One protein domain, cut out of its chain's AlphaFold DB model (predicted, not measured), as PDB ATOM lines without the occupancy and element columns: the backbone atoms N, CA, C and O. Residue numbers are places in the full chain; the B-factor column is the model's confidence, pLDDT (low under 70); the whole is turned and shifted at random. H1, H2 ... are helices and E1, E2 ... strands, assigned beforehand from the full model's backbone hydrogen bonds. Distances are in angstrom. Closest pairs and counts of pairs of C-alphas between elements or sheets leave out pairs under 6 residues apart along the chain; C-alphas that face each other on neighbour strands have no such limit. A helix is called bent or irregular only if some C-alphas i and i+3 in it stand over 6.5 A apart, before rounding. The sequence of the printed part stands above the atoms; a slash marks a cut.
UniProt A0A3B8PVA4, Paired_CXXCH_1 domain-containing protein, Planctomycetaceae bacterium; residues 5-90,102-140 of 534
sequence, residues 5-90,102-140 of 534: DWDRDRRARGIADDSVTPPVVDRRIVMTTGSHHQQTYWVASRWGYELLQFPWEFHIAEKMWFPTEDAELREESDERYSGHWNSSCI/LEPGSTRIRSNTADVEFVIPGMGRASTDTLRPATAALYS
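This is residues 5 to 90 and 102 to 140 of the 534 residues of the protein "Paired_CXXCH_1 domain-containing protein" of Planctomycetaceae bacterium (UniProt A0A3B8PVA4). With little regular structure, the domain is a strongly twisted four-strand sheet, E1 to E4, with a wide loop of residues 102 to 140 beyond one end. H1 is set off from the sheet and H2 only grazes it. The 125 printed residues, 39 in named elements, hold H1, E1, E2, E3, E4, H2 in chain order, class mixed; the sheet, E1-E2-E3-E4, is an antiparallel meander, each strand beside the one before. It is only just loose, close to compact: radius of gyration of the C-alphas 16.7 A, spans 46 by 37 by 25 A.

H1, residues 5 to 12, begins at C-alpha 5 (-26.563, -29.415, -5.359). E1 is 29 to 34, E2 38 to 44, 20.5 A, E3 51 to 59, 21.1 A, and E4 64 to 67. H2, 85 to 89, ends at C-alpha 89 (-28.184, -46.630, -9.398); it is only just irregular, C-alphas 86 and 89 being 6.54 A apart.

Hairpins E1-E2, E2-E3 and E3-E4 have N 33 and O 40, 2.9 A, N 54 and O 41, 2.8 A, and N 57 and O 66, 2.8 A, within hydrogen-bond range. E3 bends by 68 degrees at residue 55. H2 is on the sheet; the closest C-alphas of E3 and H2, Leu 51 and Trp 85, are 5.4 A apart. H1 is not on it. In H1 and H2 every O i to N i+4 pair is within range.

Residues 91 to 101 are cut out, C-alphas 90 and 102 being 16.5 A apart. Links H1 to E1 and E4 to H2 are long. Confidence is under 70 in 44 residues, among them 104 to 137.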
ATOM      1  N   ASP A   5     -25.740 -29.730  -6.529       80.94
ATOM      2  CA  ASP A   5     -26.563 -29.415  -5.359       80.94
ATOM      3  C   ASP A   5     -27.516 -28.242  -5.634       80.94
ATOM      4  O   ASP A   5     -28.652 -28.246  -5.158       80.94
ATOM      5  N   TRP A   6     -27.073 -27.240  -6.401       83.81
ATOM      6  CA  TRP A   6     -27.931 -26.130  -6.814       83.81
ATOM      7  C   TRP A   6     -29.013 -26.603  -7.784       83.81
ATOM      8  O   TRP A   6     -30.172 -26.250  -7.577       83.81
ATOM      9  N   ASP A   7     -28.669 -27.424  -8.784       79.00
ATOM     10  CA  ASP A   7     -29.653 -27.921  -9.757       79.00
ATOM     11  C   ASP A   7     -30.719 -28.785  -9.070       79.00
ATOM     12  O   ASP A   7     -31.920 -28.565  -9.243       79.00
ATOM     13  N   ARG A   8     -30.293 -29.682  -8.175       77.50
ATOM     14  CA  ARG A   8     -31.195 -30.457  -7.317       77.50
ATOM     15  C   ARG A   8     -32.135 -29.557  -6.512       77.50
ATOM     16  O   ARG A   8     -33.349 -29.758  -6.534       77.50
ATOM     17  N   ASP A   9     -31.591 -28.576  -5.784       78.00
ATOM     18  CA  ASP A   9     -32.376 -27.685  -4.918       78.00
ATOM     19  C   ASP A   9     -33.344 -26.809  -5.740       78.00
ATOM     20  O   ASP A   9     -34.468 -26.550  -5.302       78.00
ATOM     21  N   ARG A  10     -32.927 -26.369  -6.935       81.94
ATOM     22  CA  ARG A  10     -33.744 -25.618  -7.899       81.94
ATOM     23  C   ARG A  10     -34.935 -26.453  -8.367       81.94
ATOM     24  O   ARG A  10     -36.077 -26.000  -8.249       81.94
ATOM     25  N   ARG A  11     -34.682 -27.681  -8.834       73.94
ATOM     26  CA  ARG A  11     -35.714 -28.624  -9.295       73.94
ATOM     27  C   ARG A  11     -36.694 -28.974  -8.178       73.94
ATOM     28  O   ARG A  11     -37.902 -28.910  -8.388       73.94
ATOM     29  N   ALA A  12     -36.199 -29.241  -6.968       73.69
ATOM     30  CA  ALA A  12     -37.039 -29.522  -5.800       73.69
ATOM     31  C   ALA A  12     -37.993 -28.364  -5.438       73.69
ATOM     32  O   ALA A  12     -39.030 -28.591  -4.817       73.69
ATOM     33  N   ARG A  13     -37.662 -27.127  -5.830       78.31
ATOM     34  CA  ARG A  13     -38.496 -25.929  -5.635       78.31
ATOM     35  C   ARG A  13     -39.364 -25.577  -6.849       78.31
ATOM     36  O   ARG A  13     -40.095 -24.596  -6.778       78.31
ATOM     37  N   GLY A  14     -39.277 -26.334  -7.946       73.94
ATOM     38  CA  GLY A  14     -40.000 -26.047  -9.190       73.94
ATOM     39  C   GLY A  14     -39.544 -24.764  -9.893       73.94
ATOM     40  O   GLY A  14     -40.337 -24.128 -10.581       73.94
ATOM     41  N   ILE A  15     -38.293 -24.344  -9.687       71.94
ATOM     42  CA  ILE A  15     -37.736 -23.134 -10.305       71.94
ATOM     43  C   ILE A  15     -37.247 -23.481 -11.721       71.94
ATOM     44  O   ILE A  15     -36.462 -24.414 -11.878       71.94
ATOM     45  N   ALA A  16     -37.680 -22.736 -12.742       67.19
ATOM     46  CA  ALA A  16     -37.248 -22.933 -14.131       67.19
ATOM     47  C   ALA A  16     -35.754 -22.604 -14.329       67.19
ATOM     48  O   ALA A  16     -35.194 -21.774 -13.609       67.19
ATOM     49  N   ASP A  17     -35.103 -23.285 -15.275       66.38
ATOM     50  CA  ASP A  17     -33.640 -23.238 -15.466       66.38
ATOM     51  C   ASP A  17     -33.154 -21.885 -16.019       66.38
ATOM     52  O   ASP A  17     -32.044 -21.440 -15.746       66.38
ATOM     53  N   ASP A  18     -34.029 -21.166 -16.723       64.88
ATOM     54  CA  ASP A  18     -33.771 -19.857 -17.334       64.88
ATOM     55  C   ASP A  18     -33.818 -18.676 -16.347       64.88
ATOM     56  O   ASP A  18     -33.463 -17.548 -16.694       64.88
ATOM     57  N   SER A  19     -34.251 -18.918 -15.108       63.28
ATOM     58  CA  SER A  19     -34.533 -17.852 -14.144       63.28
ATOM     59  C   SER A  19     -33.296 -17.303 -13.425       63.28
ATOM     60  O   SER A  19     -33.338 -16.181 -12.914       63.28
ATOM     61  N   VAL A  20     -32.197 -18.067 -13.358       71.81
ATOM     62  CA  VAL A  20     -30.982 -17.708 -12.603       71.81
ATOM     63  C   VAL A  20     -29.743 -18.338 -13.241       71.81
ATOM     64  O   VAL A  20     -29.725 -19.537 -13.498       71.81
ATOM     65  N   THR A  21     -28.663 -17.566 -13.410       79.50
ATOM     66  CA  THR A  21     -27.372 -18.109 -13.861       79.50
ATOM     67  C   THR A  21     -26.860 -19.179 -12.883       79.50
ATOM     68  O   THR A  21     -26.637 -18.856 -11.710       79.50
ATOM     69  N   PRO A  22     -26.627 -20.426 -13.332       82.50
ATOM     70  CA  PRO A  22     -26.199 -21.504 -12.453       82.50
ATOM     71  C   PRO A  22     -24.807 -21.231 -11.860       82.50
ATOM     72  O   PRO A  22     -23.886 -20.855 -12.596       82.50
ATOM     73  N   PRO A  23     -24.597 -21.446 -10.548       86.88
ATOM     74  CA  PRO A  23     -23.278 -21.344  -9.948       86.88
ATOM     75  C   PRO A  23     -22.376 -22.468 -10.462       86.88
ATOM     76  O   PRO A  23     -22.794 -23.619 -10.599       86.88
ATOM     77  N   VAL A  24     -21.110 -22.132 -10.702       88.69
ATOM     78  CA  VAL A  24     -20.083 -23.089 -11.118       88.69
ATOM     79  C   VAL A  24     -19.184 -23.402  -9.928       88.69
ATOM     80  O   VAL A  24     -18.715 -22.498  -9.241       88.69
ATOM     81  N   VAL A  25     -18.942 -24.688  -9.690       88.31
ATOM     82  CA  VAL A  25     -18.104 -25.186  -8.595       88.31
ATOM     83  C   VAL A  25     -17.052 -26.164  -9.097       88.31
ATOM     84  O   VAL A  25     -17.254 -26.865 -10.097       88.31
ATOM     85  N   ASP A  26     -15.962 -26.247  -8.337       90.12
ATOM     86  CA  ASP A  26     -14.973 -27.311  -8.443       90.12
ATOM     87  C   ASP A  26     -15.273 -28.386  -7.393       90.12
ATOM     88  O   ASP A  26     -15.450 -28.112  -6.198       90.12
ATOM     89  N   ARG A  27     -15.368 -29.635  -7.851       86.44
ATOM     90  CA  ARG A  27     -15.648 -30.814  -7.025       86.44
ATOM     91  C   ARG A  27     -14.725 -31.949  -7.438       86.44
ATOM     92  O   ARG A  27     -14.408 -32.116  -8.612       86.44
ATOM     93  N   ARG A  28     -14.308 -32.752  -6.461       88.00
ATOM     94  CA  ARG A  28     -13.546 -33.977  -6.708       88.00
ATOM     95  C   ARG A  28     -14.501 -35.078  -7.172       88.00
ATOM     96  O   ARG A  28     -15.490 -35.339  -6.492       88.00
ATOM     97  N   ILE A  29     -14.163 -35.750  -8.272       90.38
ATOM     98  CA  ILE A  29     -14.785 -37.027  -8.635       90.38
ATOM     99  C   ILE A  29     -14.384 -38.079  -7.597       90.38
ATOM    100  O   ILE A  29     -13.199 -38.240  -7.293       90.38
ATOM    101  N   VAL A  30     -15.371 -38.772  -7.036       87.06
ATOM    102  CA  VAL A  30     -15.181 -39.741  -5.939       87.06
ATOM    103  C   VAL A  30     -15.501 -41.177  -6.338       87.06
ATOM    104  O   VAL A  30     -15.070 -42.102  -5.654       87.06
ATOM    105  N   MET A  31     -16.231 -41.368  -7.436       89.06
ATOM    106  CA  MET A  31     -16.578 -42.676  -7.980       89.06
ATOM    107  C   MET A  31     -16.835 -42.560  -9.484       89.06
ATOM    108  O   MET A  31     -17.278 -41.517  -9.972       89.06
ATOM    109  N   THR A  32     -16.581 -43.650 -10.199       91.12
ATOM    110  CA  THR A  32     -16.920 -43.819 -11.612       91.12
ATOM    111  C   THR A  32     -17.783 -45.065 -11.754       91.12
ATOM    112  O   THR A  32     -17.493 -46.094 -11.145       91.12
ATOM    113  N   THR A  33     -18.833 -44.967 -12.560       89.81
ATOM    114  CA  THR A  33     -19.622 -46.097 -13.066       89.81
ATOM    115  C   THR A  33     -19.605 -46.053 -14.591       89.81
ATOM    116  O   THR A  33     -19.075 -45.111 -15.175       89.81
ATOM    117  N   GLY A  34     -20.154 -47.063 -15.257       87.12
ATOM    118  CA  GLY A  34     -20.305 -47.027 -16.709       87.12
ATOM    119  C   GLY A  34     -20.228 -48.401 -17.349       87.12
ATOM    120  O   GLY A  34     -20.358 -49.430 -16.684       87.12
ATOM    121  N   SER A  35     -20.000 -48.387 -18.655       87.19
ATOM    122  CA  SER A  35     -19.895 -49.557 -19.521       87.19
ATOM    123  C   SER A  35     -18.513 -49.619 -20.184       87.19
ATOM    124  O   SER A  35     -17.618 -48.826 -19.891       87.19
ATOM    125  N   HIS A  36     -18.324 -50.545 -21.126       87.12
ATOM    126  CA  HIS A  36     -17.135 -50.553 -21.985       87.12
ATOM    127  C   HIS A  36     -17.134 -49.434 -23.044       87.12
ATOM    128  O   HIS A  36     -16.123 -49.246 -23.720       87.12
ATOM    129  N   HIS A  37     -18.238 -48.691 -23.192       87.19
ATOM    130  CA  HIS A  37     -18.390 -47.622 -24.185       87.19
ATOM    131  C   HIS A  37     -18.348 -46.224 -23.563       87.19
ATOM    132  O   HIS A  37     -17.762 -45.316 -24.156       87.19
ATOM    133  N   GLN A  38     -18.906 -46.061 -22.360       92.00
ATOM    134  CA  GLN A  38     -19.023 -44.765 -21.696       92.00
ATOM    135  C   GLN A  38     -18.737 -44.823 -20.198       92.00
ATOM    136  O   GLN A  38     -18.954 -45.848 -19.550       92.00
ATOM    137  N   GLN A  39     -18.233 -43.713 -19.661       93.69
ATOM    138  CA  GLN A  39     -17.961 -43.526 -18.240       93.69
ATOM    139  C   GLN A  39     -18.824 -42.403 -17.675       93.69
ATOM    140  O   GLN A  39     -18.790 -41.271 -18.159       93.69
ATOM    141  N   THR A  40     -19.512 -42.723 -16.589       91.94
ATOM    142  CA  THR A  40     -20.289 -41.806 -15.765       91.94
ATOM    143  C   THR A  40     -19.509 -41.506 -14.491       91.94
ATOM    144  O   THR A  40     -18.962 -42.406 -13.847       91.94
ATOM    145  N   TYR A  41     -19.475 -40.245 -14.071       92.00
ATOM    146  CA  TYR A  41     -18.709 -39.826 -12.897       92.00
ATOM    147  C   TYR A  41     -19.623 -39.307 -11.797       92.00
ATOM    148  O   TYR A  41     -20.704 -38.790 -12.062       92.00
ATOM    149  N   TRP A  42     -19.175 -39.430 -10.552       90.62
ATOM    150  CA  TRP A  42     -19.957 -39.064  -9.376       90.62
ATOM    151  C   TRP A  42     -19.176 -38.119  -8.474       90.62
ATOM    152  O   TRP A  42     -17.977 -38.309  -8.235       90.62
ATOM    153  N   VAL A  43     -19.877 -37.127  -7.930       88.56
ATOM    154  CA  VAL A  43     -19.363 -36.196  -6.922       88.56
ATOM    155  C   VAL A  43     -20.158 -36.315  -5.627       88.56
ATOM    156  O   VAL A  43     -21.344 -36.636  -5.634       88.56
ATOM    157  N   ALA A  44     -19.507 -36.022  -4.505       83.69
ATOM    158  CA  ALA A  44     -20.192 -35.912  -3.225       83.69
ATOM    159  C   ALA A  44     -20.972 -34.591  -3.130       83.69
ATOM    160  O   ALA A  44     -20.435 -33.530  -3.466       83.69
ATOM    161  N   SER A  45     -22.201 -34.652  -2.613       79.12
ATOM    162  CA  SER A  45     -22.977 -33.463  -2.237       79.12
ATOM    163  C   SER A  45     -22.247 -32.632  -1.174       79.12
ATOM    164  O   SER A  45     -21.628 -33.179  -0.253       79.12
ATOM    165  N   ARG A  46     -22.384 -31.299  -1.239       72.81
ATOM    166  CA  ARG A  46     -21.865 -30.349  -0.235       72.81
ATOM    167  C   ARG A  46     -22.459 -30.548   1.159       72.81
ATOM    168  O   ARG A  46     -21.840 -30.163   2.146       72.81
ATOM    169  N   TRP A  47     -23.655 -31.130   1.234       62.53
ATOM    170  CA  TRP A  47     -24.356 -31.431   2.484       62.53
ATOM    171  C   TRP A  47     -23.866 -32.742   3.125       62.53
ATOM    172  O   TRP A  47     -24.208 -33.039   4.270       62.53
ATOM    173  N   GLY A  48     -23.010 -33.484   2.408       57.66
ATOM    174  CA  GLY A  48     -22.476 -34.783   2.792       57.66
ATOM    175  C   GLY A  48     -23.452 -35.930   2.515       57.66
ATOM    176  O   GLY A  48     -24.661 -35.764   2.605       57.66
ATOM    177  N   TYR A  49     -22.894 -37.116   2.233       65.50
ATOM    178  CA  TYR A  49     -23.576 -38.430   2.273       65.50
ATOM    179  C   TYR A  49     -24.524 -38.810   1.116       65.50
ATOM    180  O   TYR A  49     -25.126 -39.888   1.131       65.50
ATOM    181  N   GLU A  50     -24.567 -37.976   0.081       76.06
ATOM    182  CA  GLU A  50     -25.195 -38.263  -1.211       76.06
ATOM    183  C   GLU A  50     -24.159 -38.204  -2.333       76.06
ATOM    184  O   GLU A  50     -23.240 -37.375  -2.288       76.06
ATOM    185  N   LEU A  51     -24.336 -39.051  -3.350       84.75
ATOM    186  CA  LEU A  51     -23.611 -38.949  -4.612       84.75
ATOM    187  C   LEU A  51     -24.533 -38.429  -5.712       84.75
ATOM    188  O   LEU A  51     -25.603 -38.992  -5.966       84.75
ATOM    189  N   LEU A  52     -24.070 -37.368  -6.366       87.12
ATOM    190  CA  LEU A  52     -24.726 -36.723  -7.495       87.12
ATOM    191  C   LEU A  52     -23.918 -37.007  -8.759       87.12
ATOM    192  O   LEU A  52     -22.681 -36.968  -8.740       87.12
ATOM    193  N   GLN A  53     -24.617 -37.326  -9.841       89.00
ATOM    194  CA  GLN A  53     -24.007 -37.593 -11.134       89.00
ATOM    195  C   GLN A  53     -23.376 -36.309 -11.674       89.00
ATOM    196  O   GLN A  53     -23.953 -35.223 -11.604       89.00
ATOM    197  N   PHE A  54     -22.170 -36.435 -12.209       88.56
ATOM    198  CA  PHE A  54     -21.549 -35.397 -13.012       88.56
ATOM    199  C   PHE A  54     -22.356 -35.245 -14.316       88.56
ATOM    200  O   PHE A  54     -22.623 -36.262 -14.951       88.56
ATOM    201  N   PRO A  55     -22.733 -34.023 -14.742       85.94
ATOM    202  CA  PRO A  55     -23.672 -33.813 -15.857       85.94
ATOM    203  C   PRO A  55     -23.093 -34.121 -17.249       85.94
ATOM    204  O   PRO A  55     -23.695 -33.779 -18.264       85.94
ATOM    205  N   TRP A  56     -21.898 -34.709 -17.305       89.19
ATOM    206  CA  TRP A  56     -21.256 -35.129 -18.538       89.19
ATOM    207  C   TRP A  56     -20.746 -36.552 -18.388       89.19
ATOM    208  O   TRP A  56     -20.235 -36.948 -17.338       89.19
ATOM    209  N   GLU A  57     -20.790 -37.281 -19.484       92.19
ATOM    210  CA  GLU A  57     -20.194 -38.594 -19.618       92.19
ATOM    211  C   GLU A  57     -19.044 -38.555 -20.606       92.19
ATOM    212  O   GLU A  57     -18.929 -37.653 -21.442       92.19
ATOM    213  N   PHE A  58     -18.154 -39.531 -20.475       94.25
ATOM    214  CA  PHE A  58     -17.007 -39.663 -21.353       94.25
ATOM    215  C   PHE A  58     -17.170 -40.884 -22.248       94.25
ATOM    216  O   PHE A  58     -17.173 -42.018 -21.766       94.25
ATOM    217  N   HIS A  59     -17.261 -40.659 -23.558       94.31
ATOM    218  CA  HIS A  59     -17.272 -41.730 -24.544       94.31
ATOM    219  C   HIS A  59     -15.838 -42.217 -24.773       94.31
ATOM    220  O   HIS A  59     -14.984 -41.467 -25.251       94.31
ATOM    221  N   ILE A  60     -15.560 -43.486 -24.463       93.94
ATOM    222  CA  ILE A  60     -14.192 -44.018 -24.360       93.94
ATOM    223  C   ILE A  60     -13.489 -44.059 -25.724       93.94
ATOM    224  O   ILE A  60     -12.356 -43.589 -25.840       93.94
ATOM    225  N   ALA A  61     -14.144 -44.603 -26.757       91.25
ATOM    226  CA  ALA A  61     -13.517 -44.791 -28.073       91.25
ATOM    227  C   ALA A  61     -13.236 -43.449 -28.776       91.25
ATOM    228  O   ALA A  61     -12.115 -43.196 -29.210       91.25
ATOM    229  N   GLU A  62     -14.236 -42.568 -28.802       91.56
ATOM    230  CA  GLU A  62     -14.141 -41.212 -29.364       91.56
ATOM    231  C   GLU A  62     -13.403 -40.200 -28.480       91.56
ATOM    232  O   GLU A  62     -13.117 -39.092 -28.926       91.56
ATOM    233  N   LYS A  63     -13.065 -40.567 -27.239       93.31
ATOM    234  CA  LYS A  63     -12.355 -39.715 -26.273       93.31
ATOM    235  C   LYS A  63     -12.998 -38.336 -26.100       93.31
ATOM    236  O   LYS A  63     -12.303 -37.318 -26.063       93.31
ATOM    237  N   MET A  64     -14.322 -38.304 -25.996       92.69
ATOM    238  CA  MET A  64     -15.079 -37.058 -25.961       92.69
ATOM    239  C   MET A  64     -16.037 -36.994 -24.778       92.69
ATOM    240  O   MET A  64     -16.603 -38.005 -24.367       92.69
ATOM    241  N   TRP A  65     -16.230 -35.780 -24.268       93.19
ATOM    242  CA  TRP A  65     -17.260 -35.474 -23.284       93.19
ATOM    243  C   TRP A  65     -18.564 -35.104 -23.982       93.19
ATOM    244  O   TRP A  65     -18.549 -34.352 -24.958       93.19
ATOM    245  N   PHE A  66     -19.679 -35.582 -23.449       91.56
ATOM    246  CA  PHE A  66     -21.019 -35.226 -23.907       91.56
ATOM    247  C   PHE A  66     -21.985 -35.166 -22.706       91.56
ATOM    248  O   PHE A  66     -21.685 -35.766 -21.674       91.56
ATOM    249  N   PRO A  67     -23.089 -34.403 -22.768       89.75
ATOM    250  CA  PRO A  67     -24.089 -34.373 -21.700       89.75
ATOM    251  C   PRO A  67     -24.699 -35.759 -21.466       89.75
ATOM    252  O   PRO A  67     -25.048 -36.435 -22.425       89.75
ATOM    253  N   THR A  68     -24.846 -36.184 -20.212       87.81
ATOM    254  CA  THR A  68     -25.296 -37.542 -19.825       87.81
ATOM    255  C   THR A  68     -26.508 -38.042 -20.614       87.81
ATOM    256  O   THR A  68     -26.503 -39.041 -21.319       87.81
ATOM    257  N   GLU A  69     -27.552 -37.256 -20.526       87.00
ATOM    258  CA  GLU A  69     -28.837 -37.342 -21.195       87.00
ATOM    259  C   GLU A  69     -28.812 -37.456 -22.738       87.00
ATOM    260  O   GLU A  69     -29.829 -37.796 -23.336       87.00
ATOM    261  N   ASP A  70     -27.697 -37.137 -23.404       90.19
ATOM    262  CA  ASP A  70     -27.554 -37.277 -24.857       90.19
ATOM    263  C   ASP A  70     -27.181 -38.715 -25.267       90.19
ATOM    264  O   ASP A  70     -27.240 -39.026 -26.460       90.19
ATOM    265  N   ALA A  71     -26.839 -39.592 -24.306       86.94
ATOM    266  CA  ALA A  71     -26.766 -41.048 -24.505       86.94
ATOM    267  C   ALA A  71     -28.143 -41.715 -24.566       86.94
ATOM    268  O   ALA A  71     -28.287 -42.792 -25.154       86.94
ATOM    269  N   GLU A  72     -29.169 -41.088 -23.999       88.25
ATOM    270  CA  GLU A  72     -30.541 -41.575 -24.073       88.25
ATOM    271  C   GLU A  72     -31.127 -41.297 -25.460       88.25
ATOM    272  O   GLU A  72     -30.766 -40.340 -26.151       88.25
ATOM    273  N   LEU A  73     -32.085 -42.121 -25.884       91.44
ATOM    274  CA  LEU A  73     -32.867 -41.780 -27.065       91.44
ATOM    275  C   LEU A  73     -34.031 -40.900 -26.622       91.44
ATOM    276  O   LEU A  73     -35.142 -41.389 -26.430       91.44
ATOM    277  N   ARG A  74     -33.743 -39.613 -26.460       89.06
ATOM    278  CA  ARG A  74     -34.698 -38.565 -26.096       89.06
ATOM    279  C   ARG A  74     -34.489 -37.329 -26.973       89.06
ATOM    280  O   ARG A  74     -33.418 -37.146 -27.558       89.06
ATOM    281  N   GLU A  75     -35.514 -36.493 -27.080       84.06
ATOM    282  CA  GLU A  75     -35.406 -35.229 -27.811       84.06
ATOM    283  C   GLU A  75     -34.453 -34.262 -27.088       84.06
ATOM    284  O   GLU A  75     -34.399 -34.240 -25.856       84.06
ATOM    285  N   GLU A  76     -33.685 -33.480 -27.856       80.88
ATOM    286  CA  GLU A  76     -32.810 -32.444 -27.302       80.88
ATOM    287  C   GLU A  76     -33.590 -31.509 -26.366       80.88
ATOM    288  O   GLU A  76     -34.639 -30.970 -26.722       80.88
ATOM    289  N   SER A  77     -33.031 -31.277 -25.182       74.19
ATOM    290  CA  SER A  77     -33.542 -30.320 -24.209       74.19
ATOM    291  C   SER A  77     -32.387 -29.503 -23.640       74.19
ATOM    292  O   SER A  77     -31.258 -29.991 -23.518       74.19
ATOM    293  N   ASP A  78     -32.674 -28.253 -23.282       69.69
ATOM    294  CA  ASP A  78     -31.742 -27.415 -22.524       69.69
ATOM    295  C   ASP A  78     -31.633 -27.879 -21.061       69.69
ATOM    296  O   ASP A  78     -30.669 -27.538 -20.377       69.69
ATOM    297  N   GLU A  79     -32.573 -28.708 -20.589       68.31
ATOM    298  CA  GLU A  79     -32.510 -29.283 -19.253       68.31
ATOM    299  C   GLU A  79     -31.385 -30.312 -19.127       68.31
ATOM    300  O   GLU A  79     -31.447 -31.386 -19.726       68.31
ATOM    301  N   ARG A  80     -30.424 -30.018 -18.245       72.69
ATOM    302  CA  ARG A  80     -29.361 -30.943 -17.829       72.69
ATOM    303  C   ARG A  80     -29.772 -31.695 -16.572       72.69
ATOM    304  O   ARG A  80     -30.062 -31.061 -15.556       72.69
ATOM    305  N   TYR A  81     -29.816 -33.024 -16.611       69.19
ATOM    306  CA  TYR A  81     -30.202 -33.837 -15.451       69.19
ATOM    307  C   TYR A  81     -28.976 -34.296 -14.656       69.19
ATOM    308  O   TYR A  81     -27.971 -34.715 -15.223       69.19
ATOM    309  N   SER A  82     -29.065 -34.240 -13.324       71.50
ATOM    310  CA  SER A  82     -28.090 -34.871 -12.430       71.50
ATOM    311  C   SER A  82     -28.737 -36.077 -11.753       71.50
ATOM    312  O   SER A  82     -29.611 -35.920 -10.901       71.50
ATOM    313  N   GLY A  83     -28.306 -37.286 -12.116       78.31
ATOM    314  CA  GLY A  83     -28.727 -38.520 -11.466       78.31
ATOM    315  C   GLY A  83     -28.344 -38.590  -9.989       78.31
ATOM    316  O   GLY A  83     -27.362 -38.002  -9.532       78.31
ATOM    317  N   HIS A  84     -29.130 -39.350  -9.229       85.31
ATOM    318  CA  HIS A  84     -28.921 -39.584  -7.804       85.31
ATOM    319  C   HIS A  84     -28.580 -41.052  -7.568       85.31
ATOM    320  O   HIS A  84     -29.408 -41.942  -7.790       85.31
ATOM    321  N   TRP A  85     -27.380 -41.316  -7.054       86.69
ATOM    322  CA  TRP A  85     -26.909 -42.683  -6.821       86.69
ATOM    323  C   TRP A  85     -27.872 -43.470  -5.925       86.69
ATOM    324  O   TRP A  85     -28.278 -44.582  -6.263       86.69
ATOM    325  N   ASN A  86     -28.272 -42.856  -4.808       80.19
ATOM    326  CA  ASN A  86     -29.047 -43.471  -3.734       80.19
ATOM    327  C   ASN A  86     -30.443 -43.939  -4.173       80.19
ATOM    328  O   ASN A  86     -30.966 -44.885  -3.599       80.19
ATOM    329  N   SER A  87     -31.070 -43.271  -5.144       76.19
ATOM    330  CA  SER A  87     -32.432 -43.599  -5.584       76.19
ATOM    331  C   SER A  87     -32.476 -44.381  -6.890       76.19
ATOM    332  O   SER A  87     -33.462 -45.073  -7.134       76.19
ATOM    333  N   SER A  88     -31.440 -44.261  -7.726       77.38
ATOM    334  CA  SER A  88     -31.503 -44.714  -9.120       77.38
ATOM    335  C   SER A  88     -30.510 -45.834  -9.433       77.38
ATOM    336  O   SER A  88     -30.880 -46.817 -10.067       77.38
ATOM    337  N   CYS A  89     -29.267 -45.743  -8.951       87.75
ATOM    338  CA  CYS A  89     -28.184 -46.630  -9.398       87.75
ATOM    339  C   CYS A  89     -27.777 -47.673  -8.347       87.75
ATOM    340  O   CYS A  89     -27.417 -48.800  -8.693       87.75
ATOM    341  N   ILE A  90     -27.868 -47.334  -7.057       87.88
ATOM    342  CA  ILE A  90     -27.355 -48.163  -5.957       87.88
ATOM    343  C   ILE A  90     -27.933 -49.584  -5.958       87.88
ATOM    344  O   ILE A  90     -27.223 -50.539  -5.653       87.88
ATOM    345  N   LEU A 102     -32.488 -40.833   6.284       72.94
ATOM    346  CA  LEU A 102     -32.506 -40.385   7.676       72.94
ATOM    347  C   LEU A 102     -33.522 -39.254   7.856       72.94
ATOM    348  O   LEU A 102     -33.448 -38.217   7.193       72.94
ATOM    349  N   GLU A 103     -34.446 -39.431   8.800       72.00
ATOM    350  CA  GLU A 103     -35.382 -38.379   9.205       72.00
ATOM    351  C   GLU A 103     -34.687 -37.301  10.064       72.00
ATOM    352  O   GLU A 103     -33.712 -37.613  10.766       72.00
ATOM    353  N   PRO A 104     -35.189 -36.049  10.063       68.75
ATOM    354  CA  PRO A 104     -34.695 -34.997  10.949       68.75
ATOM    355  C   PRO A 104     -34.651 -35.454  12.413       68.75
ATOM    356  O   PRO A 104     -35.615 -36.013  12.932       68.75
ATOM    357  N   GLY A 105     -33.529 -35.220  13.092       62.78
ATOM    358  CA  GLY A 105     -33.354 -35.583  14.503       62.78
ATOM    359  C   GLY A 105     -33.127 -37.077  14.778       62.78
ATOM    360  O   GLY A 105     -32.867 -37.444  15.929       62.78
ATOM    361  N   SER A 106     -33.155 -37.941  13.756       65.12
ATOM    362  CA  SER A 106     -32.763 -39.347  13.908       65.12
ATOM    363  C   SER A 106     -31.290 -39.463  14.323       65.12
ATOM    364  O   SER A 106     -30.449 -38.643  13.960       65.12
ATOM    365  N   THR A 107     -30.974 -40.466  15.148       57.06
ATOM    366  CA  THR A 107     -29.605 -40.756  15.597       57.06
ATOM    367  C   THR A 107     -29.219 -42.151  15.128       57.06
ATOM    368  O   THR A 107     -29.870 -43.124  15.505       57.06
ATOM    369  N   ARG A 108     -28.143 -42.269  14.344       55.69
ATOM    370  CA  ARG A 108     -27.615 -43.566  13.897       55.69
ATOM    371  C   ARG A 108     -26.263 -43.854  14.555       55.69
ATOM    372  O   ARG A 108     -25.288 -43.159  14.286       55.69
ATOM    373  N   ILE A 109     -26.213 -44.887  15.404       47.34
ATOM    374  CA  ILE A 109     -24.969 -45.396  16.005       47.34
ATOM    375  C   ILE A 109     -24.244 -46.258  14.967       47.34
ATOM    376  O   ILE A 109     -24.831 -47.148  14.351       47.34
ATOM    377  N   ARG A 110     -22.966 -45.954  14.754       56.84
ATOM    378  CA  ARG A 110     -22.111 -46.539  13.721       56.84
ATOM    379  C   ARG A 110     -21.316 -47.740  14.271       56.84
ATOM    380  O   ARG A 110     -20.898 -47.725  15.423       56.84
ATOM    381  N   SER A 111     -21.107 -48.780  13.456       41.81
ATOM    382  CA  SER A 111     -20.271 -49.947  13.806       41.81
ATOM    383  C   SER A 111     -18.790 -49.653  13.539       41.81
ATOM    384  O   SER A 111     -18.451 -49.189  12.455       41.81
ATOM    385  N   ASN A 112     -17.918 -49.958  14.504       41.03
ATOM    386  CA  ASN A 112     -16.506 -49.551  14.540       41.03
ATOM    387  C   ASN A 112     -15.516 -50.657  14.089       41.03
ATOM    388  O   ASN A 112     -14.423 -50.751  14.637       41.03
ATOM    389  N   THR A 113     -15.911 -51.575  13.195       43.16
ATOM    390  CA  THR A 113     -15.218 -52.881  13.038       43.16
ATOM    391  C   THR A 113     -14.619 -53.214  11.657       43.16
ATOM    392  O   THR A 113     -14.444 -54.395  11.370       43.16
ATOM    393  N   ALA A 114     -14.239 -52.257  10.799       42.12
ATOM    394  CA  ALA A 114     -13.515 -52.602   9.557       42.12
ATOM    395  C   ALA A 114     -12.510 -51.536   9.078       42.12
ATOM    396  O   ALA A 114     -12.717 -50.348   9.311       42.12
ATOM    397  N   ASP A 115     -11.447 -52.006   8.414       44.03
ATOM    398  CA  ASP A 115     -10.256 -51.287   7.942       44.03
ATOM    399  C   ASP A 115     -10.523 -49.997   7.140       44.03
ATOM    400  O   ASP A 115     -11.454 -49.894   6.342       44.03
ATOM    401  N   VAL A 116      -9.647 -49.012   7.345       44.50
ATOM    402  CA  VAL A 116      -9.791 -47.583   6.995       44.50
ATOM    403  C   VAL A 116      -9.545 -47.254   5.507       44.50
ATOM    404  O   VAL A 116      -9.600 -46.090   5.119       44.50
ATOM    405  N   GLU A 117      -9.260 -48.244   4.656       47.19
ATOM    406  CA  GLU A 117      -8.742 -48.011   3.294       47.19
ATOM    407  C   GLU A 117      -9.810 -47.771   2.204       47.19
ATOM    408  O   GLU A 117      -9.461 -47.327   1.113       47.19
ATOM    409  N   PHE A 118     -11.108 -47.978   2.472       51.50
ATOM    410  CA  PHE A 118     -12.187 -47.788   1.483       51.50
ATOM    411  C   PHE A 118     -13.343 -46.924   2.030       51.50
ATOM    412  O   PHE A 118     -14.392 -47.429   2.432       51.50
ATOM    413  N   VAL A 119     -13.168 -45.596   2.027       59.66
ATOM    414  CA  VAL A 119     -14.244 -44.623   2.308       59.66
ATOM    415  C   VAL A 119     -14.424 -43.711   1.096       59.66
ATOM    416  O   VAL A 119     -13.551 -42.902   0.789       59.66
ATOM    417  N   ILE A 120     -15.564 -43.820   0.410       61.31
ATOM    418  CA  ILE A 120     -15.933 -42.923  -0.694       61.31
ATOM    419  C   ILE A 120     -16.683 -41.727  -0.094       61.31
ATOM    420  O   ILE A 120     -17.746 -41.913   0.490       61.31
ATOM    421  N   PRO A 121     -16.197 -40.481  -0.197       60.66
ATOM    422  CA  PRO A 121     -16.959 -39.328   0.283       60.66
ATOM    423  C   PRO A 121     -18.347 -39.292  -0.379       60.66
ATOM    424  O   PRO A 121     -18.436 -39.415  -1.593       60.66
ATOM    425  N   GLY A 122     -19.427 -39.165   0.399       54.78
ATOM    426  CA  GLY A 122     -20.805 -39.289  -0.115       54.78
ATOM    427  C   GLY A 122     -21.400 -40.707  -0.055       54.78
ATOM    428  O   GLY A 122     -22.607 -40.859  -0.181       54.78
ATOM    429  N   MET A 123     -20.593 -41.731   0.236       56.03
ATOM    430  CA  MET A 123     -21.019 -43.101   0.541       56.03
ATOM    431  C   MET A 123     -20.298 -43.600   1.795       56.03
ATOM    432  O   MET A 123     -19.083 -43.773   1.838       56.03
ATOM    433  N   GLY A 124     -21.034 -43.830   2.870       51.16
ATOM    434  CA  GLY A 124     -20.406 -44.142   4.144       51.16
ATOM    435  C   GLY A 124     -19.911 -45.587   4.279       51.16
ATOM    436  O   GLY A 124     -20.658 -46.527   4.028       51.16
ATOM    437  N   ARG A 125     -18.723 -45.758   4.877       48.25
ATOM    438  CA  ARG A 125     -18.593 -46.510   6.140       48.25
ATOM    439  C   ARG A 125     -18.011 -45.573   7.204       48.25
ATOM    440  O   ARG A 125     -16.833 -45.260   7.207       48.25
ATOM    441  N   ALA A 126     -18.914 -45.043   8.022       40.62
ATOM    442  CA  ALA A 126     -18.739 -44.471   9.357       40.62
ATOM    443  C   ALA A 126     -17.336 -44.038   9.870       40.62
ATOM    444  O   ALA A 126     -16.534 -44.875  10.265       40.62
ATOM    445  N   SER A 127     -17.145 -42.725  10.077       40.44
ATOM    446  CA  SER A 127     -16.287 -42.156  11.144       40.44
ATOM    447  C   SER A 127     -17.034 -42.118  12.495       40.44
ATOM    448  O   SER A 127     -18.242 -42.340  12.537       40.44
ATOM    449  N   THR A 128     -16.380 -41.785  13.608       34.50
ATOM    450  CA  THR A 128     -16.952 -41.773  14.977       34.50
ATOM    451  C   THR A 128     -18.028 -40.712  15.269       34.50
ATOM    452  O   THR A 128     -18.460 -40.585  16.415       34.50
ATOM    453  N   ASP A 129     -18.505 -39.963  14.274       45.06
ATOM    454  CA  ASP A 129     -19.473 -38.890  14.504       45.06
ATOM    455  C   ASP A 129     -20.916 -39.399  14.552       45.06
ATOM    456  O   ASP A 129     -21.401 -40.106  13.662       45.06
ATOM    457  N   THR A 130     -21.631 -38.993  15.601       48.47
ATOM    458  CA  THR A 130     -23.079 -39.174  15.703       48.47
ATOM    459  C   THR A 130     -23.752 -38.251  14.689       48.47
ATOM    460  O   THR A 130     -23.751 -37.035  14.864       48.47
ATOM    461  N   LEU A 131     -24.342 -38.811  13.630       54.09
ATOM    462  CA  LEU A 131     -25.155 -38.029  12.698       54.09
ATOM    463  C   LEU A 131     -26.526 -37.752  13.316       54.09
ATOM    464  O   LEU A 131     -27.274 -38.685  13.603       54.09
ATOM    465  N   ARG A 132     -26.836 -36.465  13.493       56.88
ATOM    466  CA  ARG A 132     -28.171 -35.937  13.794       56.88
ATOM    467  C   ARG A 132     -28.483 -34.839  12.786       56.88
ATOM    468  O   ARG A 132     -28.147 -33.681  13.042       56.88
ATOM    469  N   PRO A 133     -29.029 -35.179  11.612       58.41
ATOM    470  CA  PRO A 133     -29.288 -34.165  10.610       58.41
ATOM    471  C   PRO A 133     -30.457 -33.285  11.086       58.41
ATOM    472  O   PRO A 133     -31.452 -33.777  11.624       58.41
ATOM    473  N   ALA A 134     -30.315 -31.965  10.941       58.78
ATOM    474  CA  ALA A 134     -31.373 -31.005  11.273       58.78
ATOM    475  C   ALA A 134     -32.534 -31.045  10.256       58.78
ATOM    476  O   ALA A 134     -33.641 -30.605  10.555       58.78
ATOM    477  N   THR A 135     -32.281 -31.604   9.071       63.66
ATOM    478  CA  THR A 135     -33.231 -31.854   7.978       63.66
ATOM    479  C   THR A 135     -33.172 -33.326   7.564       63.66
ATOM    480  O   THR A 135     -32.340 -34.074   8.070       63.66
ATOM    481  N   ALA A 136     -34.041 -33.775   6.653       68.50
ATOM    482  CA  ALA A 136     -33.887 -35.105   6.068       68.50
ATOM    483  C   ALA A 136     -32.559 -35.186   5.292       68.50
ATOM    484  O   ALA A 136     -32.139 -34.193   4.695       68.50
ATOM    485  N   ALA A 137     -31.905 -36.345   5.326       68.69
ATOM    486  CA  ALA A 137     -30.638 -36.591   4.633       68.69
ATOM    487  C   ALA A 137     -30.570 -38.043   4.150       68.69
ATOM    488  O   ALA A 137     -31.125 -38.927   4.802       68.69
ATOM    489  N   LEU A 138     -29.868 -38.316   3.052       73.75
ATOM    490  CA  LEU A 138     -29.530 -39.688   2.673       73.75
ATOM    491  C   LEU A 138     -28.120 -40.056   3.161       73.75
ATOM    492  O   LEU A 138     -27.233 -39.215   3.246       73.75
ATOM    493  N   TYR A 139     -27.916 -41.330   3.487       71.88
ATOM    494  CA  TYR A 139     -26.643 -41.918   3.898       71.88
ATOM    495  C   TYR A 139     -26.527 -43.329   3.325       71.88
ATOM    496  O   TYR A 139     -26.863 -44.317   3.984       71.88
ATOM    497  N   SER A 140     -26.049 -43.424   2.085       76.81
ATOM    498  CA  SER A 140     -25.927 -44.723   1.425       76.81
ATOM    499  C   SER A 140     -24.839 -45.593   2.044       76.81
ATOM    500  O   SER A 140     -23.740 -45.119   2.343       76.81
TER     501      SER A 140